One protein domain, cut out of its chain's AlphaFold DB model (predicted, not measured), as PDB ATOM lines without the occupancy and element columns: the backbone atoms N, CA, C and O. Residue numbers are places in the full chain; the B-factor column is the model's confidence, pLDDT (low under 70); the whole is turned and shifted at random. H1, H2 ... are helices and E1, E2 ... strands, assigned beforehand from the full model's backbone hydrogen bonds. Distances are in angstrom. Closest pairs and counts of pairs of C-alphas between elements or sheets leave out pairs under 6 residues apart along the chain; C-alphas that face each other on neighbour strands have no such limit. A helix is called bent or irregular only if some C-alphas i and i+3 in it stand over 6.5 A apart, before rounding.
ATOM      1  N   HIS A   3     -27.955  33.696 -34.259       90.19
ATOM      2  CA  HIS A   3     -29.070  34.000 -33.368       90.19
ATOM      3  C   HIS A   3     -28.701  33.903 -31.887       90.19
ATOM      4  O   HIS A   3     -27.663  33.360 -31.509       90.19
ATOM      5  N   VAL A   4     -29.588  34.412 -31.032       85.94
ATOM      6  CA  VAL A   4     -29.431  34.349 -29.581       85.94
ATOM      7  C   VAL A   4     -30.348  33.280 -28.980       85.94
ATOM      8  O   VAL A   4     -31.569  33.406 -29.007       85.94
ATOM      9  N   TRP A   5     -29.769  32.236 -28.373       83.19
ATOM     10  CA  TRP A   5     -30.539  31.143 -27.753       83.19
ATOM     11  C   TRP A   5     -31.515  31.631 -26.674       83.19
ATOM     12  O   TRP A   5     -32.647  31.155 -26.607       83.19
ATOM     13  N   SER A   6     -31.095  32.598 -25.845       82.31
ATOM     14  CA  SER A   6     -31.932  33.155 -24.769       82.31
ATOM     15  C   SER A   6     -33.148  33.936 -25.268       82.31
ATOM     16  O   SER A   6     -34.052  34.183 -24.479       82.31
ATOM     17  N   ASP A   7     -33.208  34.263 -26.559       85.69
ATOM     18  CA  ASP A   7     -34.331  34.982 -27.169       85.69
ATOM     19  C   ASP A   7     -35.439  34.011 -27.631       85.69
ATOM     20  O   ASP A   7     -36.366  34.390 -28.347       85.69
ATOM     21  N   GLY A   8     -35.359  32.736 -27.223       84.94
ATOM     22  CA  GLY A   8     -36.373  31.712 -27.501       84.94
ATOM     23  C   GLY A   8     -36.230  31.038 -28.866       84.94
ATOM     24  O   GLY A   8     -37.206  30.501 -29.394       84.94
ATOM     25  N   LEU A   9     -35.032  31.094 -29.452       85.81
ATOM     26  CA  LEU A   9     -34.697  30.460 -30.731       85.81
ATOM     27  C   LEU A   9     -33.826  29.200 -30.576       85.81
ATOM     28  O   LEU A   9     -33.628  28.493 -31.558       85.81
ATOM     29  N   GLY A  10     -33.365  28.895 -29.358       85.25
ATOM     30  CA  GLY A  10     -32.719  27.626 -29.014       85.25
ATOM     31  C   GLY A  10     -33.716  26.564 -28.535       85.25
ATOM     32  O   GLY A  10     -34.833  26.882 -28.128       85.25
ATOM     33  N   ASN A  11     -33.299  25.294 -28.542       87.00
ATOM     34  CA  ASN A  11     -34.103  24.176 -28.045       87.00
ATOM     35  C   ASN A  11     -33.209  23.119 -27.374       87.00
ATOM     36  O   ASN A  11     -32.371  22.498 -28.026       87.00
ATOM     37  N   PHE A  12     -33.390  22.917 -26.064       81.00
ATOM     38  CA  PHE A  12     -32.639  21.924 -25.285       81.00
ATOM     39  C   PHE A  12     -33.203  20.504 -25.396       81.00
ATOM     40  O   PHE A  12     -32.492  19.556 -25.076       81.00
ATOM     41  N   ASP A  13     -34.445  20.348 -25.852       83.44
ATOM     42  CA  ASP A  13     -35.147  19.062 -25.882       83.44
ATOM     43  C   ASP A  13     -34.989  18.338 -27.225       83.44
ATOM     44  O   ASP A  13     -35.305  17.154 -27.350       83.44
ATOM     45  N   GLY A  14     -34.470  19.019 -28.251       86.00
ATOM     46  CA  GLY A  14     -34.207  18.408 -29.545       86.00
ATOM     47  C   GLY A  14     -33.937  19.407 -30.662       86.00
ATOM     48  O   GLY A  14     -33.989  20.619 -30.482       86.00
ATOM     49  N   ASN A  15     -33.679  18.872 -31.850       90.75
ATOM     50  CA  ASN A  15     -33.442  19.647 -33.065       90.75
ATOM     51  C   ASN A  15     -34.761  20.028 -33.749       90.75
ATOM     52  O   ASN A  15     -35.073  19.569 -34.846       90.75
ATOM     53  N   SER A  16     -35.583  20.819 -33.063       91.25
ATOM     54  CA  SER A  16     -36.892  21.249 -33.562       91.25
ATOM     55  C   SER A  16     -37.201  22.693 -33.181       91.25
ATOM     56  O   SER A  16     -36.624  23.248 -32.248       91.25
ATOM     57  N   MET A  17     -38.121  23.308 -33.922       91.44
ATOM     58  CA  MET A  17     -38.561  24.687 -33.724       91.44
ATOM     59  C   MET A  17     -40.034  24.820 -34.118       91.44
ATOM     60  O   MET A  17     -40.536  24.057 -34.947       91.44
ATOM     61  N   LEU A  18     -40.740  25.795 -33.539       92.06
ATOM     62  CA  LEU A  18     -42.126  26.074 -33.907       92.06
ATOM     63  C   LEU A  18     -42.223  26.490 -35.382       92.06
ATOM     64  O   LEU A  18     -41.481  27.351 -35.853       92.06
ATOM     65  N   GLY A  19     -43.197  25.934 -36.110       93.69
ATOM     66  CA  GLY A  19     -43.363  26.200 -37.545       93.69
ATOM     67  C   GLY A  19     -43.555  27.684 -37.889       93.69
ATOM     68  O   GLY A  19     -43.108  28.138 -38.939       93.69
ATOM     69  N   CYS A  20     -44.152  28.470 -36.989       93.25
ATOM     70  CA  CYS A  20     -44.286  29.917 -37.167       93.25
ATOM     71  C   CYS A  20     -42.933  30.651 -37.117       93.25
ATOM     72  O   CYS A  20     -42.719  31.574 -37.903       93.25
ATOM     73  N   GLN A  21     -42.009  30.227 -36.247       92.06
ATOM     74  CA  GLN A  21     -40.655  30.781 -36.183       92.06
ATOM     75  C   GLN A  21     -39.867  30.401 -37.437       92.06
ATOM     76  O   GLN A  21     -39.278  31.281 -38.059       92.06
ATOM     77  N   LEU A  22     -39.947  29.139 -37.874       92.56
ATOM     78  CA  LEU A  22     -39.333  28.696 -39.131       92.56
ATOM     79  C   LEU A  22     -39.853  29.494 -40.330       92.56
ATOM     80  O   LEU A  22     -39.061  29.970 -41.134       92.56
ATOM     81  N   SER A  23     -41.169  29.712 -40.423       93.00
ATOM     82  CA  SER A  23     -41.760  30.519 -41.496       93.00
ATOM     83  C   SER A  23     -41.288  31.976 -41.455       93.00
ATOM     84  O   SER A  23     -41.006  32.560 -42.501       93.00
ATOM     85  N   ARG A  24     -41.158  32.571 -40.259       91.88
ATOM     86  CA  ARG A  24     -40.617  33.927 -40.091       91.88
ATOM     87  C   ARG A  24     -39.154  34.008 -40.534       91.88
ATOM     88  O   ARG A  24     -38.802  34.941 -41.249       91.88
ATOM     89  N   ILE A  25     -38.328  33.044 -40.128       93.25
ATOM     90  CA  ILE A  25     -36.914  32.973 -40.510       93.25
ATOM     91  C   ILE A  25     -36.792  32.798 -42.022       93.25
ATOM     92  O   ILE A  25     -36.075  33.566 -42.652       93.25
ATOM     93  N   GLN A  26     -37.538  31.862 -42.614       93.56
ATOM     94  CA  GLN A  26     -37.490  31.606 -44.052       93.56
ATOM     95  C   GLN A  26     -37.840  32.856 -44.862       93.56
ATOM     96  O   GLN A  26     -37.106  33.209 -45.774       93.56
ATOM     97  N   LYS A  27     -38.895  33.590 -44.478       91.69
ATOM     98  CA  LYS A  27     -39.248  34.865 -45.127       91.69
ATOM     99  C   LYS A  27     -38.125  35.897 -45.038       91.69
ATOM    100  O   LYS A  27     -37.870  36.601 -46.009       91.69
ATOM    101  N   ALA A  28     -37.462  35.995 -43.886       92.19
ATOM    102  CA  ALA A  28     -36.341  36.910 -43.711       92.19
ATOM    103  C   ALA A  28     -35.133  36.502 -44.570       92.19
ATOM    104  O   ALA A  28     -34.510  37.363 -45.185       92.19
ATOM    105  N   VAL A  29     -34.833  35.204 -44.670       93.50
ATOM    106  CA  VAL A  29     -33.769  34.687 -45.543       93.50
ATOM    107  C   VAL A  29     -34.102  34.942 -47.011       93.50
ATOM    108  O   VAL A  29     -33.275  35.505 -47.719       93.50
ATOM    109  N   ASP A  30     -35.312  34.605 -47.457       91.06
ATOM    110  CA  ASP A  30     -35.752  34.817 -48.840       91.06
ATOM    111  C   ASP A  30     -35.706  36.310 -49.216       91.06
ATOM    112  O   ASP A  30     -35.336  36.659 -50.335       91.06
ATOM    113  N   SER A  31     -35.998  37.213 -48.267       87.94
ATOM    114  CA  SER A  31     -35.932  38.665 -48.498       87.94
ATOM    115  C   SER A  31     -34.530  39.181 -48.835       87.94
ATOM    116  O   SER A  31     -34.412  40.172 -49.549       87.94
ATOM    117  N   LEU A  32     -33.469  38.499 -48.384       87.50
ATOM    118  CA  LEU A  32     -32.085  38.872 -48.705       87.50
ATOM    119  C   LEU A  32     -31.730  38.637 -50.173       87.50
ATOM    120  O   LEU A  32     -30.798  39.254 -50.677       87.50
ATOM    121  N   TYR A  33     -32.467  37.751 -50.839       85.75
ATOM    122  CA  TYR A  33     -32.234  37.346 -52.221       85.75
ATOM    123  C   TYR A  33     -33.404  37.746 -53.121       85.75
ATOM    124  O   TYR A  33     -33.572  37.173 -54.191       85.75
ATOM    125  N   HIS A  34     -34.237  38.707 -52.702       77.88
ATOM    126  CA  HIS A  34     -35.467  39.050 -53.418       77.88
ATOM    127  C   HIS A  34     -35.211  39.421 -54.886       77.88
ATOM    128  O   HIS A  34     -35.896  38.907 -55.769       77.88
ATOM    129  N   ASP A  35     -34.182  40.231 -55.151       71.81
ATOM    130  CA  ASP A  35     -33.805  40.634 -56.508       71.81
ATOM    131  C   ASP A  35     -33.381  39.423 -57.357       71.81
ATOM    132  O   ASP A  35     -33.847  39.267 -58.484       71.81
ATOM    133  N   GLU A  36     -32.576  38.513 -56.803       71.50
ATOM    134  CA  GLU A  36     -32.131  37.290 -57.487       71.50
ATOM    135  C   GLU A  36     -33.285  36.306 -57.723       71.50
ATOM    136  O   GLU A  36     -33.403  35.730 -58.801       71.50
ATOM    137  N   LEU A  37     -34.173  36.146 -56.740       69.69
ATOM    138  CA  LEU A  37     -35.340  35.270 -56.821       69.69
ATOM    139  C   LEU A  37     -36.389  35.797 -57.807       69.69
ATOM    140  O   LEU A  37     -37.063  34.991 -58.442       69.69
ATOM    141  N   SER A  38     -36.509  37.122 -57.956       66.06
ATOM    142  CA  SER A  38     -37.453  37.772 -58.879       66.06
ATOM    143  C   SER A  38     -37.088  37.610 -60.361       66.06
ATOM    144  O   SER A  38     -37.945  37.779 -61.228       66.06
ATOM    145  N   LEU A  39     -35.828  37.263 -60.656       65.31
ATOM    146  CA  LEU A  39     -35.335  37.008 -62.012       65.31
ATOM    147  C   LEU A  39     -35.658  35.593 -62.514       65.31
ATOM    148  O   LEU A  39     -35.591  35.344 -63.719       65.31
ATOM    149  N   TYR A  40     -36.003  34.672 -61.613       60.88
ATOM    150  CA  TYR A  40     -36.390  33.308 -61.952       60.88
ATOM    151  C   TYR A  40     -37.912  33.160 -61.905       60.88
ATOM    152  O   TYR A  40     -38.588  33.731 -61.053       60.88
ATOM    153  N   ASP A  41     -38.456  32.398 -62.856       56.56
ATOM    154  CA  ASP A  41     -39.889  32.120 -62.936       56.56
ATOM    155  C   ASP A  41     -40.391  31.493 -61.622       56.56
ATOM    156  O   ASP A  41     -39.652  30.764 -60.960       56.56
ATOM    157  N   SER A  42     -41.649  31.784 -61.291       57.53
ATOM    158  CA  SER A  42     -42.423  31.620 -60.037       57.53
ATOM    159  C   SER A  42     -42.374  30.278 -59.267       57.53
ATOM    160  O   SER A  42     -43.125  30.079 -58.313       57.53
ATOM    161  N   ASN A  43     -41.479  29.369 -59.638       58.84
ATOM    162  CA  ASN A  43     -41.223  28.074 -59.022       58.84
ATOM    163  C   ASN A  43     -39.887  28.027 -58.247       58.84
ATOM    164  O   ASN A  43     -39.358  26.941 -57.992       58.84
ATOM    165  N   THR A  44     -39.308  29.185 -57.913       58.06
ATOM    166  CA  THR A  44     -38.023  29.289 -57.212       58.06
ATOM    167  C   THR A  44     -38.122  28.649 -55.821       58.06
ATOM    168  O   THR A  44     -38.952  29.071 -55.013       58.06
ATOM    169  N   PRO A  45     -37.313  27.619 -55.511       71.25
ATOM    170  CA  PRO A  45     -37.295  27.034 -54.177       71.25
ATOM    171  C   PRO A  45     -36.798  28.073 -53.162       71.25
ATOM    172  O   PRO A  45     -35.865  28.821 -53.452       71.25
ATOM    173  N   SER A  46     -37.421  28.110 -51.978       84.31
ATOM    174  CA  SER A  46     -36.973  28.935 -50.849       84.31
ATOM    175  C   SER A  46     -35.476  28.760 -50.594       84.31
ATOM    176  O   SER A  46     -34.932  27.659 -50.727       84.31
ATOM    177  N   VAL A  47     -34.811  29.844 -50.200       89.75
ATOM    178  CA  VAL A  47     -33.363  29.847 -50.007       89.75
ATOM    179  C   VAL A  47     -33.016  28.973 -48.797       89.75
ATOM    180  O   VAL A  47     -33.512  29.228 -47.695       89.75
ATOM    181  N   PRO A  48     -32.168  27.940 -48.953       91.25
ATOM    182  CA  PRO A  48     -31.796  27.086 -47.837       91.25
ATOM    183  C   PRO A  48     -30.955  27.868 -46.828       91.25
ATOM    184  O   PRO A  48     -30.115  28.692 -47.192       91.25
ATOM    185  N   PHE A  49     -31.133  27.570 -45.543       92.94
ATOM    186  CA  PHE A  49     -30.332  28.168 -44.484       92.94
ATOM    187  C   PHE A  49     -29.840  27.125 -43.483       92.94
ATOM    188  O   PHE A  49     -30.490  26.114 -43.224       92.94
ATOM    189  N   TRP A  50     -28.677  27.403 -42.895       93.50
ATOM    190  CA  TRP A  50     -28.122  26.638 -41.783       93.50
ATOM    191  C   TRP A  50     -28.407  27.351 -40.456       93.50
ATOM    192  O   TRP A  50     -28.250  28.575 -40.377       93.50
ATOM    193  N   MET A  51     -28.805  26.598 -39.429       91.38
ATOM    194  CA  MET A  51     -28.999  27.068 -38.055       91.38
ATOM    195  C   MET A  51     -28.575  25.969 -37.079       91.38
ATOM    196  O   MET A  51     -29.017  24.825 -37.195       91.38
ATOM    197  N   ASP A  52     -27.749  26.330 -36.108       89.94
ATOM    198  CA  ASP A  52     -27.186  25.453 -35.084       89.94
ATOM    199  C   ASP A  52     -28.259  24.686 -34.302       89.94
ATOM    200  O   ASP A  52     -28.159  23.468 -34.176       89.94
ATOM    201  N   THR A  53     -29.342  25.345 -33.875       91.12
ATOM    202  CA  THR A  53     -30.458  24.693 -33.160       91.12
ATOM    203  C   THR A  53     -31.058  23.515 -33.929       91.12
ATOM    204  O   THR A  53     -31.480  22.521 -33.338       91.12
ATOM    205  N   LEU A  54     -31.100  23.601 -35.260       91.88
ATOM    206  CA  LEU A  54     -31.712  22.581 -36.111       91.88
ATOM    207  C   LEU A  54     -30.707  21.518 -36.565       91.88
ATOM    208  O   LEU A  54     -31.102  20.385 -36.818       91.88
ATOM    209  N   LEU A  55     -29.430  21.882 -36.703       91.62
ATOM    210  CA  LEU A  55     -28.448  21.078 -37.434       91.62
ATOM    211  C   LEU A  55     -27.284  20.566 -36.579       91.62
ATOM    212  O   LEU A  55     -26.549  19.702 -37.049       91.62
ATOM    213  N   ILE A  56     -27.119  21.038 -35.339       90.06
ATOM    214  CA  ILE A  56     -26.170  20.457 -34.381       90.06
ATOM    215  C   ILE A  56     -26.893  19.384 -33.561       90.06
ATOM    216  O   ILE A  56     -27.748  19.736 -32.748       90.06
ATOM    217  N   PRO A  57     -26.563  18.087 -33.715       89.12
ATOM    218  CA  PRO A  57     -27.289  17.017 -33.043       89.12
ATOM    219  C   PRO A  57     -27.303  17.172 -31.523       89.12
ATOM    220  O   PRO A  57     -26.264  17.409 -30.904       89.12
ATOM    221  N   ASN A  58     -28.477  16.979 -30.922       85.75
ATOM    222  CA  ASN A  58     -28.637  16.981 -29.467       85.75
ATOM    223  C   ASN A  58     -28.758  15.568 -28.852       85.75
ATOM    224  O   ASN A  58     -28.839  15.426 -27.637       85.75
ATOM    225  N   ASP A  59     -28.762  14.510 -29.670       86.56
ATOM    226  CA  ASP A  59     -28.786  13.122 -29.186       86.56
ATOM    227  C   ASP A  59     -27.412  12.734 -28.595       86.56
ATOM    228  O   ASP A  59     -26.413  12.791 -29.323       86.56
ATOM    229  N   PRO A  60     -27.330  12.270 -27.327       84.94
ATOM    230  CA  PRO A  60     -26.086  11.789 -26.718       84.94
ATOM    231  C   PRO A  60     -25.359  10.702 -27.525       84.94
ATOM    232  O   PRO A  60     -24.137  10.579 -27.448       84.94
ATOM    233  N   LYS A  61     -26.075   9.912 -28.335       89.81
ATOM    234  CA  LYS A  61     -25.476   8.896 -29.219       89.81
ATOM    235  C   LYS A  61     -24.660   9.507 -30.358       89.81
ATOM    236  O   LYS A  61     -23.801   8.836 -30.925       89.81
ATOM    237  N   LEU A  62     -24.930  10.766 -30.698       89.94
ATOM    238  CA  LEU A  62     -24.289  11.508 -31.780       89.94
ATOM    239  C   LEU A  62     -23.275  12.531 -31.254       89.94
ATOM    240  O   LEU A  62     -22.858  13.415 -31.999       89.94
ATOM    241  N   GLU A  63     -22.820  12.392 -30.005       85.81
ATOM    242  CA  GLU A  63     -21.897  13.334 -29.357       85.81
ATOM    243  C   GLU A  63     -20.603  13.551 -30.159       85.81
ATOM    244  O   GLU A  63     -20.077  14.662 -30.217       85.81
ATOM    245  N   LYS A  64     -20.102  12.514 -30.845       87.56
ATOM    246  CA  LYS A  64     -18.952  12.653 -31.750       87.56
ATOM    247  C   LYS A  64     -19.258  13.599 -32.918       87.56
ATOM    248  O   LYS A  64     -18.495  14.523 -33.166       87.56
ATOM    249  N   ILE A  65     -20.396  13.408 -33.588       90.25
ATOM    250  CA  ILE A  65     -20.818  14.244 -34.722       90.25
ATOM    251  C   ILE A  65     -21.097  15.674 -34.257       90.25
ATOM    252  O   ILE A  65     -20.736  16.622 -34.949       90.25
ATOM    253  N   LYS A  66     -21.695  15.846 -33.073       88.25
ATOM    254  CA  LYS A  66     -21.889  17.160 -32.449       88.25
ATOM    255  C   LYS A  66     -20.562  17.904 -32.305       88.25
ATOM    256  O   LYS A  66     -20.462  19.045 -32.742       88.25
ATOM    257  N   LYS A  67     -19.537  17.247 -31.755       83.06
ATOM    258  CA  LYS A  67     -18.192  17.822 -31.600       83.06
ATOM    259  C   LYS A  67     -17.559  18.170 -32.943       83.06
ATOM    260  O   LYS A  67     -17.119  19.303 -33.116       83.06
ATOM    261  N   ASP A  68     -17.586  17.242 -33.897       86.81
ATOM    262  CA  ASP A  68     -17.057  17.473 -35.247       86.81
ATOM    263  C   ASP A  68     -17.766  18.666 -35.916       86.81
ATOM    264  O   ASP A  68     -17.129  19.495 -36.562       86.81
ATOM    265  N   THR A  69     -19.076  18.815 -35.692       87.44
ATOM    266  CA  THR A  69     -19.865  19.944 -36.204       87.44
ATOM    267  C   THR A  69     -19.476  21.263 -35.536       87.44
ATOM    268  O   THR A  69     -19.306  22.249 -36.245       87.44
ATOM    269  N   ILE A  70     -19.287  21.287 -34.209       84.00
ATOM    270  CA  ILE A  70     -18.853  22.483 -33.460       84.00
ATOM    271  C   ILE A  70     -17.479  22.956 -33.945       84.00
ATOM    272  O   ILE A  70     -17.303  24.136 -34.233       84.00
ATOM    273  N   ILE A  71     -16.522  22.038 -34.114       84.25
ATOM    274  CA  ILE A  71     -15.198  22.360 -34.669       84.25
ATOM    275  C   ILE A  71     -15.340  22.921 -36.094       84.25
ATOM    276  O   ILE A  71     -14.663  23.878 -36.471       84.25
ATOM    277  N   ASN A  72     -16.264  22.365 -36.881       87.50
ATOM    278  CA  ASN A  72     -16.502  22.773 -38.261       87.50
ATOM    279  C   ASN A  72     -17.390  24.030 -38.409       87.50
ATOM    280  O   ASN A  72     -17.564  24.510 -39.531       87.50
ATOM    281  N   MET A  73     -17.919  24.612 -37.320       85.50
ATOM    282  CA  MET A  73     -18.742  25.835 -37.376       85.50
ATOM    283  C   MET A  73     -18.006  26.985 -38.057       85.50
ATOM    284  O   MET A  73     -18.597  27.719 -38.845       85.50
ATOM    285  N   THR A  74     -16.694  27.088 -37.839       84.12
ATOM    286  CA  THR A  74     -15.855  28.069 -38.536       84.12
ATOM    287  C   THR A  74     -15.974  27.939 -40.060       84.12
ATOM    288  O   THR A  74     -16.170  28.938 -40.744       84.12
ATOM    289  N   GLN A  75     -15.917  26.722 -40.614       87.75
ATOM    290  CA  GLN A  75     -16.043  26.517 -42.062       87.75
ATOM    291  C   GLN A  75     -17.461  26.784 -42.563       87.75
ATOM    292  O   GLN A  75     -17.627  27.278 -43.676       87.75
ATOM    293  N   ILE A  76     -18.480  26.488 -41.757       90.50
ATOM    294  CA  ILE A  76     -19.872  26.783 -42.109       90.50
ATOM    295  C   ILE A  76     -20.049  28.288 -42.331       90.50
ATOM    296  O   ILE A  76     -20.592  28.688 -43.359       90.50
ATOM    297  N   TYR A  77     -19.540  29.123 -41.421       89.56
ATOM    298  CA  TYR A  77     -19.647  30.577 -41.553       89.56
ATOM    299  C   TYR A  77     -18.737  31.153 -42.642       89.56
ATOM    300  O   TYR A  77     -19.189  32.025 -43.379       89.56
ATOM    301  N   LYS A  78     -17.520  30.618 -42.820       87.06
ATOM    302  CA  LYS A  78     -16.610  31.024 -43.912       87.06
ATOM    303  C   LYS A  78     -17.194  30.787 -45.303       87.06
ATOM    304  O   LYS A  78     -16.972  31.583 -46.209       87.06
ATOM    305  N   ASN A  79     -17.918  29.683 -45.480       90.25
ATOM    306  CA  ASN A  79     -18.525  29.318 -46.762       90.25
ATOM    307  C   ASN A  79     -19.958  29.856 -46.922       90.25
ATOM    308  O   ASN A  79     -20.580  29.644 -47.964       90.25
ATOM    309  N   ALA A  80     -20.508  30.533 -45.910       90.25
ATOM    310  CA  ALA A  80     -21.825  31.141 -46.001       90.25
ATOM    311  C   ALA A  80     -21.764  32.426 -46.837       90.25
ATOM    312  O   ALA A  80     -20.974  33.328 -46.559       90.25
ATOM    313  N   ASN A  81     -22.656  32.543 -47.823       89.31
ATOM    314  CA  ASN A  81     -22.744  33.747 -48.654       89.31
ATOM    315  C   ASN A  81     -23.170  34.974 -47.826       89.31
ATOM    316  O   ASN A  81     -22.595  36.052 -47.945       89.31
ATOM    317  N   ASN A  82     -24.147  34.780 -46.935       91.81
ATOM    318  CA  ASN A  82     -24.648  35.793 -46.012       91.81
ATOM    319  C   ASN A  82     -24.907  35.179 -44.630       91.81
ATOM    320  O   ASN A  82     -25.425  34.063 -44.520       91.81
ATOM    321  N   VAL A  83     -24.620  35.935 -43.570       94.00
ATOM    322  CA  VAL A  83     -25.024  35.616 -42.196       94.00
ATOM    323  C   VAL A  83     -26.092  36.608 -41.754       94.00
ATOM    324  O   VAL A  83     -25.808  37.778 -41.521       94.00
ATOM    325  N   LEU A  84     -27.331  36.128 -41.635       95.69
ATOM    326  CA  LEU A  84     -28.439  36.889 -41.060       95.69
ATOM    327  C   LEU A  84     -28.486  36.686 -39.542       95.69
ATOM    328  O   LEU A  84     -28.630  35.552 -39.075       95.69
ATOM    329  N   VAL A  85     -28.375  37.791 -38.812       95.50
ATOM    330  CA  VAL A  85     -28.415  37.895 -37.356       95.50
ATOM    331  C   VAL A  85     -29.834  38.220 -36.902       95.50
ATOM    332  O   VAL A  85     -30.442  39.188 -37.368       95.50
ATOM    333  N   ILE A  86     -30.340  37.422 -35.964       94.88
ATOM    334  CA  ILE A  86     -31.606  37.665 -35.272       94.88
ATOM    335  C   ILE A  86     -31.316  37.893 -33.790       94.88
ATOM    336  O   ILE A  86     -30.898  36.978 -33.079       94.88
ATOM    337  N   ASP A  87     -31.573  39.117 -33.344       95.25
ATOM    338  CA  ASP A  87     -31.452  39.553 -31.956       95.25
ATOM    339  C   ASP A  87     -32.687  40.385 -31.598       95.25
ATOM    340  O   ASP A  87     -33.148  41.202 -32.399       95.25
ATOM    341  N   SER A  88     -33.258  40.133 -30.423       93.38
ATOM    342  CA  SER A  88     -34.499  40.773 -29.985       93.38
ATOM    343  C   SER A  88     -34.387  42.289 -29.809       93.38
ATOM    344  O   SER A  88     -35.361  42.982 -30.097       93.38
ATOM    345  N   GLU A  89     -33.230  42.813 -29.392       93.50
ATOM    346  CA  GLU A  89     -33.003  44.251 -29.209       93.50
ATOM    347  C   GLU A  89     -32.849  44.937 -30.570       93.50
ATOM    348  O   GLU A  89     -33.499  45.947 -30.837       93.50
ATOM    349  N   VAL A  90     -32.067  44.346 -31.479       94.81
ATOM    350  CA  VAL A  90     -31.875  44.877 -32.843       94.81
ATOM    351  C   VAL A  90     -33.177  44.834 -33.650       94.81
ATOM    352  O   VAL A  90     -33.473  45.759 -34.405       94.81
ATOM    353  N   ALA A  91     -34.008  43.811 -33.434       94.31
ATOM    354  CA  ALA A  91     -35.312  43.680 -34.079       94.31
ATOM    355  C   ALA A  91     -36.334  44.755 -33.653       94.31
ATOM    356  O   ALA A  91     -37.407  44.825 -34.253       94.31
ATOM    357  N   THR A  92     -36.033  45.585 -32.643       94.50
ATOM    358  CA  THR A  92     -36.865  46.750 -32.285       94.50
ATOM    359  C   THR A  92     -36.654  47.945 -33.215       94.50
ATOM    360  O   THR A  92     -37.545  48.785 -33.333       94.50
ATOM    361  N   CYS A  93     -35.516  48.007 -33.910       95.44
ATOM    362  CA  CYS A  93     -35.232  49.044 -34.895       95.44
ATOM    363  C   CYS A  93     -36.024  48.822 -36.196       95.44
ATOM    364  O   CYS A  93     -36.554  47.739 -36.458       95.44
ATOM    365  N   SER A  94     -36.085  49.852 -37.037       94.38
ATOM    366  CA  SER A  94     -36.715  49.848 -38.364       94.38
ATOM    367  C   SER A  94     -35.694  50.250 -39.431       94.38
ATOM    368  O   SER A  94     -34.694  50.899 -39.133       94.38
ATOM    369  N   LEU A  95     -35.956  49.925 -40.697       89.69
ATOM    370  CA  LEU A  95     -35.225  50.445 -41.857       89.69
ATOM    371  C   LEU A  95     -35.248  51.980 -41.951       89.69
ATOM    372  O   LEU A  95     -34.421  52.565 -42.646       89.69
ATOM    373  N   THR A  96     -36.188  52.628 -41.263       90.31
ATOM    374  CA  THR A  96     -36.301  54.090 -41.168       90.31
ATOM    375  C   THR A  96     -35.592  54.685 -39.948       90.31
ATOM    376  O   THR A  96     -35.502  55.909 -39.849       90.31
ATOM    377  N   SER A  97     -35.086  53.849 -39.032       90.62
ATOM    378  CA  SER A  97     -34.293  54.290 -37.879       90.62
ATOM    379  C   SER A  97     -32.977  54.933 -38.322       90.62
ATOM    380  O   SER A  97     -32.427  54.608 -39.376       90.62
ATOM    381  N   ASP A  98     -32.440  55.828 -37.491       89.06
ATOM    382  CA  ASP A  98     -31.129  56.430 -37.737       89.06
ATOM    383  C   ASP A  98     -30.033  55.340 -37.734       89.06
ATOM    384  O   ASP A  98     -29.965  54.554 -36.785       89.06
ATOM    385  N   PRO A  99     -29.142  55.255 -38.742       87.06
ATOM    386  CA  PRO A  99     -28.119  54.210 -38.787       87.06
ATOM    387  C   PRO A  99     -27.227  54.143 -37.540       87.06
ATOM    388  O   PRO A  99     -26.818  53.052 -37.141       87.06
ATOM    389  N   LEU A 100     -26.943  55.283 -36.892       85.38
ATOM    390  CA  LEU A 100     -26.186  55.310 -35.635       85.38
ATOM    391  C   LEU A 100     -26.963  54.685 -34.472       85.38
ATOM    392  O   LEU A 100     -26.355  54.021 -33.635       85.38
ATOM    393  N   GLU A 101     -28.281  54.870 -34.422       89.56
ATOM    394  CA  GLU A 101     -29.151  54.207 -33.447       89.56
ATOM    395  C   GLU A 101     -29.091  52.687 -33.629       89.56
ATOM    396  O   GLU A 101     -28.787  51.971 -32.675       89.56
ATOM    397  N   VAL A 102     -29.253  52.200 -34.865       91.12
ATOM    398  CA  VAL A 102     -29.173  50.763 -35.178       91.12
ATOM    399  C   VAL A 102     -27.802  50.194 -34.802       91.12
ATOM    400  O   VAL A 102     -27.708  49.139 -34.175       91.12
ATOM    401  N   LEU A 103     -26.722  50.905 -35.133       89.06
ATOM    402  CA  LEU A 103     -25.360  50.516 -34.777       89.06
ATOM    403  C   LEU A 103     -25.146  50.462 -33.256       89.06
ATOM    404  O   LEU A 103     -24.524  49.521 -32.762       89.06
ATOM    405  N   HIS A 104     -25.672  51.422 -32.490       88.81
ATOM    406  CA  HIS A 104     -25.620  51.372 -31.028       88.81
ATOM    407  C   HIS A 104     -26.432  50.204 -30.458       88.81
ATOM    408  O   HIS A 104     -25.932  49.513 -29.569       88.81
ATOM    409  N   CYS A 105     -27.627  49.930 -30.988       93.44
ATOM    410  CA  CYS A 105     -28.411  48.754 -30.611       93.44
ATOM    411  C   CYS A 105     -27.625  47.463 -30.872       93.44
ATOM    412  O   CYS A 105     -27.547  46.606 -29.998       93.44
ATOM    413  N   ILE A 106     -26.941  47.354 -32.015       91.88
ATOM    414  CA  ILE A 106     -26.066  46.213 -32.308       91.88
ATOM    415  C   ILE A 106     -24.912  46.106 -31.295       91.88
ATOM    416  O   ILE A 106     -24.618  44.998 -30.850       91.88
ATOM    417  N   LEU A 107     -24.271  47.214 -30.893       88.00
ATOM    418  CA  LEU A 107     -23.194  47.180 -29.886       88.00
ATOM    419  C   LEU A 107     -23.650  46.670 -28.523       88.00
ATOM    420  O   LEU A 107     -22.883  46.004 -27.826       88.00
ATOM    421  N   LEU A 108     -24.868  47.030 -28.136       89.12
ATOM    422  CA  LEU A 108     -25.441  46.685 -26.840       89.12
ATOM    423  C   LEU A 108     -26.155  45.328 -26.851       89.12
ATOM    424  O   LEU A 108     -26.365  44.763 -25.776       89.12
ATOM    425  N   SER A 109     -26.429  44.792 -28.043       91.94
ATOM    426  CA  SER A 109     -27.150  43.542 -28.253       91.94
ATOM    427  C   SER A 109     -26.545  42.351 -27.512       91.94
ATOM    428  O   SER A 109     -25.328  42.223 -27.312       91.94
ATOM    429  N   ASN A 110     -27.406  41.407 -27.141       90.25
ATOM    430  CA  ASN A 110     -26.976  40.130 -26.577       90.25
ATOM    431  C   ASN A 110     -26.145  39.330 -27.574       90.25
ATOM    432  O   ASN A 110     -25.220  38.620 -27.171       90.25
ATOM    433  N   TRP A 111     -26.449  39.472 -28.861       92.00
ATOM    434  CA  TRP A 111     -25.670  38.875 -29.922       92.00
ATOM    435  C   TRP A 111     -24.213  39.337 -29.891       92.00
ATOM    436  O   TRP A 111     -23.328  38.491 -29.812       92.00
ATOM    437  N   LEU A 112     -23.915  40.641 -29.870       89.88
ATOM    438  CA  LEU A 112     -22.517  41.095 -29.886       89.88
ATOM    439  C   LEU A 112     -21.788  40.819 -28.561       89.88
ATOM    440  O   LEU A 112     -20.573  40.623 -28.551       89.88
ATOM    441  N   ARG A 113     -22.513  40.777 -27.440       89.06
ATOM    442  CA  ARG A 113     -21.929  40.483 -26.123       89.06
ATOM    443  C   ARG A 113     -21.609  39.008 -25.907       89.06
ATOM    444  O   ARG A 113     -20.859  38.703 -24.991       89.06
ATOM    445  N   ARG A 114     -22.130  38.072 -26.701       88.31
ATOM    446  CA  ARG A 114     -21.813  36.642 -26.546       88.31
ATOM    447  C   ARG A 114     -20.481  36.287 -27.196       88.31
ATOM    448  O   ARG A 114     -20.154  36.770 -28.273       88.31
ATOM    449  N   LEU A 115     -19.703  35.419 -26.553       89.69
ATOM    450  CA  LEU A 115     -18.426  34.970 -27.106       89.69
ATOM    451  C   LEU A 115     -18.614  34.118 -28.375       89.69
ATOM    452  O   LEU A 115     -17.986  34.381 -29.394       89.69
ATOM    453  N   TRP A 116     -19.515  33.134 -28.336       87.25
ATOM    454  CA  TRP A 116     -19.717  32.171 -29.427       87.25
ATOM    455  C   TRP A 116     -20.239  32.783 -30.734       87.25
ATOM    456  O   TRP A 116     -19.879  32.322 -31.813       87.25
ATOM    457  N   THR A 117     -21.001  33.874 -30.654       89.75
ATOM    458  CA  THR A 117     -21.507  34.605 -31.827       89.75
ATOM    459  C   THR A 117     -20.406  35.370 -32.572       89.75
ATOM    460  O   THR A 117     -20.605  35.789 -33.712       89.75
ATOM    461  N   LEU A 118     -19.226  35.558 -31.958       89.00
ATOM    462  CA  LEU A 118     -18.111  36.267 -32.585       89.00
ATOM    463  C   LEU A 118     -17.670  35.571 -33.874       89.00
ATOM    464  O   LEU A 118     -17.494  36.243 -34.883       89.00
ATOM    465  N   GLN A 119     -17.538  34.243 -33.862       87.19
ATOM    466  CA  GLN A 119     -17.133  33.475 -35.048       87.19
ATOM    467  C   GLN A 119     -18.121  33.660 -36.206       87.19
ATOM    468  O   GLN A 119     -17.716  33.764 -37.361       87.19
ATOM    469  N   GLU A 120     -19.407  33.773 -35.885       89.31
ATOM    470  CA  GLU A 120     -20.497  33.935 -36.850       89.31
ATOM    471  C   GLU A 120     -20.404  35.282 -37.571       89.31
ATOM    472  O   GLU A 120     -20.696  35.364 -38.759       89.31
ATOM    473  N   GLY A 121     -19.957  36.332 -36.874       86.88
ATOM    474  CA  GLY A 121     -19.705  37.644 -37.470       86.88
ATOM    475  C   GLY A 121     -18.342  37.755 -38.158       86.88
ATOM    476  O   GLY A 121     -18.240  38.317 -39.246       86.88
ATOM    477  N   VAL A 122     -17.284  37.219 -37.547       86.56
ATOM    478  CA  VAL A 122     -15.904  37.331 -38.054       86.56
ATOM    479  C   VAL A 122     -15.752  36.667 -39.415       86.56
ATOM    480  O   VAL A 122     -15.184  37.269 -40.324       86.56
ATOM    481  N   PHE A 123     -16.260  35.440 -39.539       86.31
ATOM    482  CA  PHE A 123     -16.083  34.611 -40.728       86.31
ATOM    483  C   PHE A 123     -17.127  34.866 -41.816       86.31
ATOM    484  O   PHE A 123     -16.997  34.348 -42.920       86.31
ATOM    485  N   ALA A 124     -18.155  35.667 -41.534       86.69
ATOM    486  CA  ALA A 124     -19.163  36.008 -42.525       86.69
ATOM    487  C   ALA A 124     -18.568  36.840 -43.669       86.69
ATOM    488  O   ALA A 124     -17.923  37.874 -43.445       86.69
ATOM    489  N   HIS A 125     -18.879  36.462 -44.911       85.06
ATOM    490  CA  HIS A 125     -18.598  37.312 -46.067       85.06
ATOM    491  C   HIS A 125     -19.368  38.641 -45.972       85.06
ATOM    492  O   HIS A 125     -18.771  39.720 -46.043       85.06
ATOM    493  N   SER A 126     -20.677  38.546 -45.712       88.00
ATOM    494  CA  SER A 126     -21.582  39.666 -45.449       88.00
ATOM    495  C   SER A 126     -22.480  39.361 -44.246       88.00
ATOM    496  O   SER A 126     -23.009  38.254 -44.116       88.00
ATOM    497  N   ILE A 127     -22.648  40.347 -43.359       91.25
ATOM    498  CA  ILE A 127     -23.481  40.252 -42.153       91.25
ATOM    499  C   ILE A 127     -24.708  41.135 -42.341       91.25
ATOM    500  O   ILE A 127     -24.583  42.326 -42.642       91.25
ATOM    501  N   HIS A 128     -25.880  40.555 -42.115       93.88
ATOM    502  CA  HIS A 128     -27.170  41.224 -42.170       93.88
ATOM    503  C   HIS A 128     -27.876  41.113 -40.824       93.88
ATOM    504  O   HIS A 128     -27.715  40.123 -40.119       93.88
ATOM    505  N   PHE A 129     -28.682  42.108 -40.482       94.81
ATOM    506  CA  PHE A 129     -29.465  42.151 -39.253       94.81
ATOM    507  C   PHE A 129     -30.950  42.203 -39.592       94.81
ATOM    508  O   PHE A 129     -31.359  42.961 -40.476       94.81
ATOM    509  N   LEU A 130     -31.745  41.397 -38.888       95.12
ATOM    510  CA  LEU A 130     -33.200  41.453 -38.960       95.12
ATOM    511  C   LEU A 130     -33.724  42.617 -38.113       95.12
ATOM    512  O   LEU A 130     -33.501  42.657 -36.905       95.12
ATOM    513  N   LEU A 131     -34.447  43.527 -38.759       95.00
ATOM    514  CA  LEU A 131     -35.170  44.640 -38.148       95.00
ATOM    515  C   LEU A 131     -36.673  44.314 -38.075       95.00
ATOM    516  O   LEU A 131     -37.120  43.245 -38.504       95.00
ATOM    517  N   SER A 132     -37.470  45.234 -37.534       94.44
ATOM    518  CA  SER A 132     -38.927  45.072 -37.409       94.44
ATOM    519  C   SER A 132     -39.667  45.012 -38.754       94.44
ATOM    520  O   SER A 132     -40.685  44.327 -38.861       94.44
ATOM    521  N   ASP A 133     -39.152  45.693 -39.778       92.50
ATOM    522  CA  ASP A 133     -39.780  45.910 -41.089       92.50
ATOM    523  C   ASP A 133     -38.926  45.435 -42.281       92.50
ATOM    524  O   ASP A 133     -39.339  45.581 -43.432       92.50
ATOM    525  N   GLY A 134     -37.762  44.826 -42.037       90.94
ATOM    526  CA  GLY A 134     -36.897  44.304 -43.095       90.94
ATOM    527  C   GLY A 134     -35.518  43.877 -42.601       90.94
ATOM    528  O   GLY A 134     -35.338  43.554 -41.430       90.94
ATOM    529  N   THR A 135     -34.533  43.851 -43.497       92.31
ATOM    530  CA  THR A 135     -33.144  43.506 -43.162       92.31
ATOM    531  C   THR A 135     -32.182  44.585 -43.651       92.31
ATOM    532  O   THR A 135     -32.408  45.207 -44.686       92.31
ATOM    533  N   THR A 136     -31.096  44.813 -42.912       91.38
ATOM    534  CA  THR A 136     -30.028  45.749 -43.301       91.38
ATOM    535  C   THR A 136     -28.663  45.088 -43.169       91.38
ATOM    536  O   THR A 136     -28.476  44.228 -42.307       91.38
ATOM    537  N   SER A 137     -27.702  45.456 -44.017       90.94
ATOM    538  CA  SER A 137     -26.335  44.932 -43.929       90.94
ATOM    539  C   SER A 137     -25.454  45.822 -43.057       90.94
ATOM    540  O   SER A 137     -25.611  47.045 -43.024       90.94
ATOM    541  N   LEU A 138     -24.463  45.225 -42.387       87.56
ATOM    542  CA  LEU A 138     -23.464  45.996 -41.639       87.56
ATOM    543  C   LEU A 138     -22.743  47.002 -42.552       87.56
ATOM    544  O   LEU A 138     -22.480  48.132 -42.151       87.56
ATOM    545  N   GLY A 139     -22.465  46.608 -43.799       84.12
ATOM    546  CA  GLY A 139     -21.850  47.482 -44.799       84.12
ATOM    547  C   GLY A 139     -22.711  48.700 -45.140       84.12
ATOM    548  O   GLY A 139     -22.172  49.799 -45.248       84.12
ATOM    549  N   ALA A 140     -24.034  48.531 -45.249       85.56
ATOM    550  CA  ALA A 140     -24.965  49.632 -45.490       85.56
ATOM    551  C   ALA A 140     -25.024  50.598 -44.298       85.56
ATOM    552  O   ALA A 140     -24.955  51.809 -44.493       85.56
ATOM    553  N   LEU A 141     -25.069  50.073 -43.067       84.75
ATOM    554  CA  LEU A 141     -25.050  50.886 -41.844       84.75
ATOM    555  C   LEU A 141     -23.745  51.681 -41.673       84.75
ATOM    556  O   LEU A 141     -23.749  52.773 -41.111       84.75
ATOM    557  N   MET A 142     -22.624  51.134 -42.147       79.06
ATOM    558  CA  MET A 142     -21.295  51.746 -42.030       79.06
ATOM    559  C   MET A 142     -20.903  52.620 -43.232       79.06
ATOM    560  O   MET A 142     -19.783  53.140 -43.260       79.06
ATOM    561  N   TYR A 143     -21.776  52.774 -44.232       73.31
ATOM    562  CA  TYR A 143     -21.482  53.557 -45.429       73.31
ATOM    563  C   TYR A 143     -21.362  55.053 -45.089       73.31
ATOM    564  O   TYR A 143     -22.315  55.685 -44.639       73.31
ATOM    565  N   SER A 144     -20.179  55.631 -45.319       56.56
ATOM    566  CA  SER A 144     -19.927  57.070 -45.182       56.56
ATOM    567  C   SER A 144     -20.067  57.748 -46.543       56.56
ATOM    568  O   SER A 144     -19.434  57.321 -47.509       56.56
ATOM    569  N   ARG A 145     -20.855  58.827 -46.632       52.06
ATOM    570  CA  ARG A 145     -20.745  59.773 -47.750       52.06
ATOM    571  C   ARG A 145     -19.589  60.723 -47.456       52.06
ATOM    572  O   ARG A 145     -19.658  61.493 -46.501       52.06
ATOM    573  N   ASP A 146     -18.566  60.698 -48.302       42.72
ATOM    574  CA  ASP A 146     -17.515  61.716 -48.317       42.72
ATOM    575  C   ASP A 146     -18.102  63.042 -48.825       42.72
ATOM    576  O   ASP A 146     -18.027  63.392 -50.000       42.72
ATOM    577  N   SER A 147     -18.753  63.785 -47.936       39.50
ATOM    578  CA  SER A 147     -19.150  65.167 -48.187       39.50
ATOM    579  C   SER A 147     -18.798  66.014 -46.974       39.50
ATOM    580  O   SER A 147     -19.227  65.726 -45.862       39.50
ATOM    581  N   ASN A 148     -18.032  67.083 -47.208       42.12
ATOM    582  CA  ASN A 148     -17.473  67.999 -46.201       42.12
ATOM    583  C   ASN A 148     -18.512  68.795 -45.380       42.12
ATOM    584  O   ASN A 148     -18.155  69.755 -44.701       42.12
ATOM    585  N   ILE A 149     -19.793  68.426 -45.425       46.88
ATOM    586  CA  ILE A 149     -20.870  69.027 -44.641       46.88
ATOM    587  C   ILE A 149     -21.881  67.913 -44.297       46.88
ATOM    588  O   ILE A 149     -22.733  67.584 -45.115       46.88
ATOM    589  N   GLY A 150     -21.795  67.341 -43.088       37.59
ATOM    590  CA  GLY A 150     -22.882  66.558 -42.471       37.59
ATOM    591  C   GLY A 150     -22.597  65.082 -42.134       37.59
ATOM    592  O   GLY A 150     -22.279  64.286 -43.005       37.59
ATOM    593  N   VAL A 151     -22.775  64.750 -40.847       44.19
ATOM    594  CA  VAL A 151     -23.279  63.484 -40.244       44.19
ATOM    595  C   VAL A 151     -22.819  62.130 -40.836       44.19
ATOM    596  O   VAL A 151     -23.553  61.151 -40.791       44.19
ATOM    597  N   GLY A 152     -21.599  62.020 -41.366       52.78
ATOM    598  CA  GLY A 152     -20.956  60.718 -41.603       52.78
ATOM    599  C   GLY A 152     -20.424  60.105 -40.299       52.78
ATOM    600  O   GLY A 152     -20.031  60.840 -39.386       52.78
ATOM    601  N   LEU A 153     -20.381  58.767 -40.191       61.31
ATOM    602  CA  LEU A 153     -19.695  58.099 -39.075       61.31
ATOM    603  C   LEU A 153     -18.242  58.585 -39.030       61.31
ATOM    604  O   LEU A 153     -17.502  58.446 -40.004       61.31
ATOM    605  N   LYS A 154     -17.804  59.123 -37.889       68.88
ATOM    606  CA  LYS A 154     -16.397  59.502 -37.713       68.88
ATOM    607  C   LYS A 154     -15.506  58.266 -37.907       68.88
ATOM    608  O   LYS A 154     -15.863  57.172 -37.467       68.88
ATOM    609  N   THR A 155     -14.320  58.446 -38.490       68.12
ATOM    610  CA  THR A 155     -13.363  57.358 -38.779       68.12
ATOM    611  C   THR A 155     -13.091  56.474 -37.560       68.12
ATOM    612  O   THR A 155     -13.173  55.252 -37.657       68.12
ATOM    613  N   TRP A 156     -12.898  57.080 -36.383       65.62
ATOM    614  CA  TRP A 156     -12.667  56.350 -35.130       65.62
ATOM    615  C   TRP A 156     -13.861  55.483 -34.697       65.62
ATOM    616  O   TRP A 156     -13.671  54.441 -34.065       65.62
ATOM    617  N   THR A 157     -15.094  55.905 -35.007       69.88
ATOM    618  CA  THR A 157     -16.313  55.140 -34.722       69.88
ATOM    619  C   THR A 157     -16.321  53.913 -35.616       69.88
ATOM    620  O   THR A 157     -16.410  52.798 -35.114       69.88
ATOM    621  N   ARG A 158     -16.099  54.097 -36.923       73.50
ATOM    622  CA  ARG A 158     -15.986  52.992 -37.881       73.50
ATOM    623  C   ARG A 158     -14.928  51.976 -37.446       73.50
ATOM    624  O   ARG A 158     -15.214  50.787 -37.403       73.50
ATOM    625  N   GLU A 159     -13.736  52.437 -37.077       72.88
ATOM    626  CA  GLU A 159     -12.649  51.581 -36.582       72.88
ATOM    627  C   GLU A 159     -13.027  50.814 -35.314       72.88
ATOM    628  O   GLU A 159     -12.724  49.627 -35.202       72.88
ATOM    629  N   TYR A 160     -13.724  51.459 -34.372       76.62
ATOM    630  CA  TYR A 160     -14.204  50.784 -33.169       76.62
ATOM    631  C   TYR A 160     -15.149  49.634 -33.514       76.62
ATOM    632  O   TYR A 160     -14.935  48.514 -33.052       76.62
ATOM    633  N   PHE A 161     -16.140  49.884 -34.374       76.25
ATOM    634  CA  PHE A 161     -17.039  48.841 -34.862       76.25
ATOM    635  C   PHE A 161     -16.253  47.727 -35.561       76.25
ATOM    636  O   PHE A 161     -16.355  46.572 -35.158       76.25
ATOM    637  N   MET A 162     -15.379  48.050 -36.518       77.12
ATOM    638  CA  MET A 162     -14.569  47.042 -37.219       77.12
ATOM    639  C   MET A 162     -13.753  46.167 -36.258       77.12
ATOM    640  O   MET A 162     -13.713  44.948 -36.430       77.12
ATOM    641  N   SER A 163     -13.171  46.763 -35.214       76.62
ATOM    642  CA  SER A 163     -12.431  46.035 -34.180       76.62
ATOM    643  C   SER A 163     -13.318  45.079 -33.375       76.62
ATOM    644  O   SER A 163     -12.863  43.989 -33.040       76.62
ATOM    645  N   ARG A 164     -14.571  45.445 -33.063       80.50
ATOM    646  CA  ARG A 164     -15.510  44.596 -32.294       80.50
ATOM    647  C   ARG A 164     -16.032  43.395 -33.082       80.50
ATOM    648  O   ARG A 164     -16.360  42.365 -32.491       80.50
ATOM    649  N   PHE A 165     -16.083  43.529 -34.403       75.56
ATOM    650  CA  PHE A 165     -16.420  42.454 -35.335       75.56
ATOM    651  C   PHE A 165     -15.189  41.689 -35.840       75.56
ATOM    652  O   PHE A 165     -15.333  40.825 -36.701       75.56
ATOM    653  N   ALA A 166     -13.986  42.034 -35.360       68.38
ATOM    654  CA  ALA A 166     -12.703  41.499 -35.825       68.38
ATOM    655  C   ALA A 166     -12.561  41.464 -37.365       68.38
ATOM    656  O   ALA A 166     -11.893  40.599 -37.943       68.38
TER     657      ALA A 166
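AT A GLANCE: This is residues 3 to 166 of the 522 residues of an uncharacterized protein of Hyaloscypha hepaticicola (UniProt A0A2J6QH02). A small sheet of three short strands, E1, E2 and E3, lies in the middle among mostly short helices, with H1 packing on it by residues 25 to 31. The kinked helix H4 reaches to one end of the long axis and the loop of residues 142 to 154 to the other, while residues 38 to 43, of which 38 belongs to H2, stick out sideways. The printed part has 164 residues, with nine named helices and three named strands in the order H1 H2 H3 H4 E1 H5 H6 H7 E2 E3 H8 H9; the sheet runs E1 E2 E3 and is mixed. The class is mostly helix. The whole is compact, with a radius of gyration of the C-alphas of 17.3 A, and only just elongated, spanning 62 by 41 by 27 A.

HOW THE PARTS SIT: After residues 3 to 18, H1, residues 19 to 31, only grazes the sheet of E1, residues 83 to 86, E2, residues 127 to 130, and E3, residues 135 to 137; the closest C-alphas of H1 and E1 are those of Val 29 and Leu 84, 7.3 A apart. H2, residues 34 to 38, and H1 meet only through their link. H3, residues 52 to 55, and H4, residues 60 to 78, are near each other, with 5 pairs of C-alphas within 10 A. H4, by residues 74 to 77 alone, touches H7, residues 117 to 122, with C-alphas Tyr 77 and Glu 120 closest at 5.8 A; they run the same way at a shallow tilt of 32 degrees, only just short of steep. E1 and E2 are parallel, with N 85 and O 128 within hydrogen-bond range at 2.8 A. They form a strand-helix-strand unit, two parallel neighbour strands with helices between, through H5, residues 99 to 108, H6, residues 110 to 113, and H7. H6 is close to but not clearly touching H5 and H7, and H7 only grazes the sheet. The hairpin E2 and E3 is antiparallel, with N 129 and O 136 at 2.8 A. H8, residues 138 to 141, only grazes the sheet and touches H5, with C-alphas Pro 99 and Leu 141 closest at 5.5 A. H9, residues 155 to 164, and H5 are near each other, with 6 pairs of C-alphas within 10 A. Every O i to N i+4 pair is within hydrogen-bond range in H1, H2, H5, H7 and H9, and 11 of 15 are in H4; H3, H6 and H8 are too short for such a pair.

IN THESE COORDINATES: H1 is 18.2 A long from C-alpha 19 at (-43.363, 26.200, -37.545). H4 is 27.5 A long, with a kink of 48 degrees near residue 71, and is irregular, C-alphas 61 and 64 being 7.9 A apart. E1 and E2 are 9.8 A and 10.3 A long. H5 measures 14.4 A and H9 14.5 A, ending at C-alpha 164 at (-15.510, 44.596, -32.294).

THE WHOLE: The two C-alphas farthest apart, those of Lys 61 and Ile 149, are 62.2 A apart. The printed part has no cut. The long links are H2 to H3, E1 to H5 and H8 to H9. The mean pLDDT of the printed part is 83.8; residues 37 to 44, 144 to 157 and 166 are under 70.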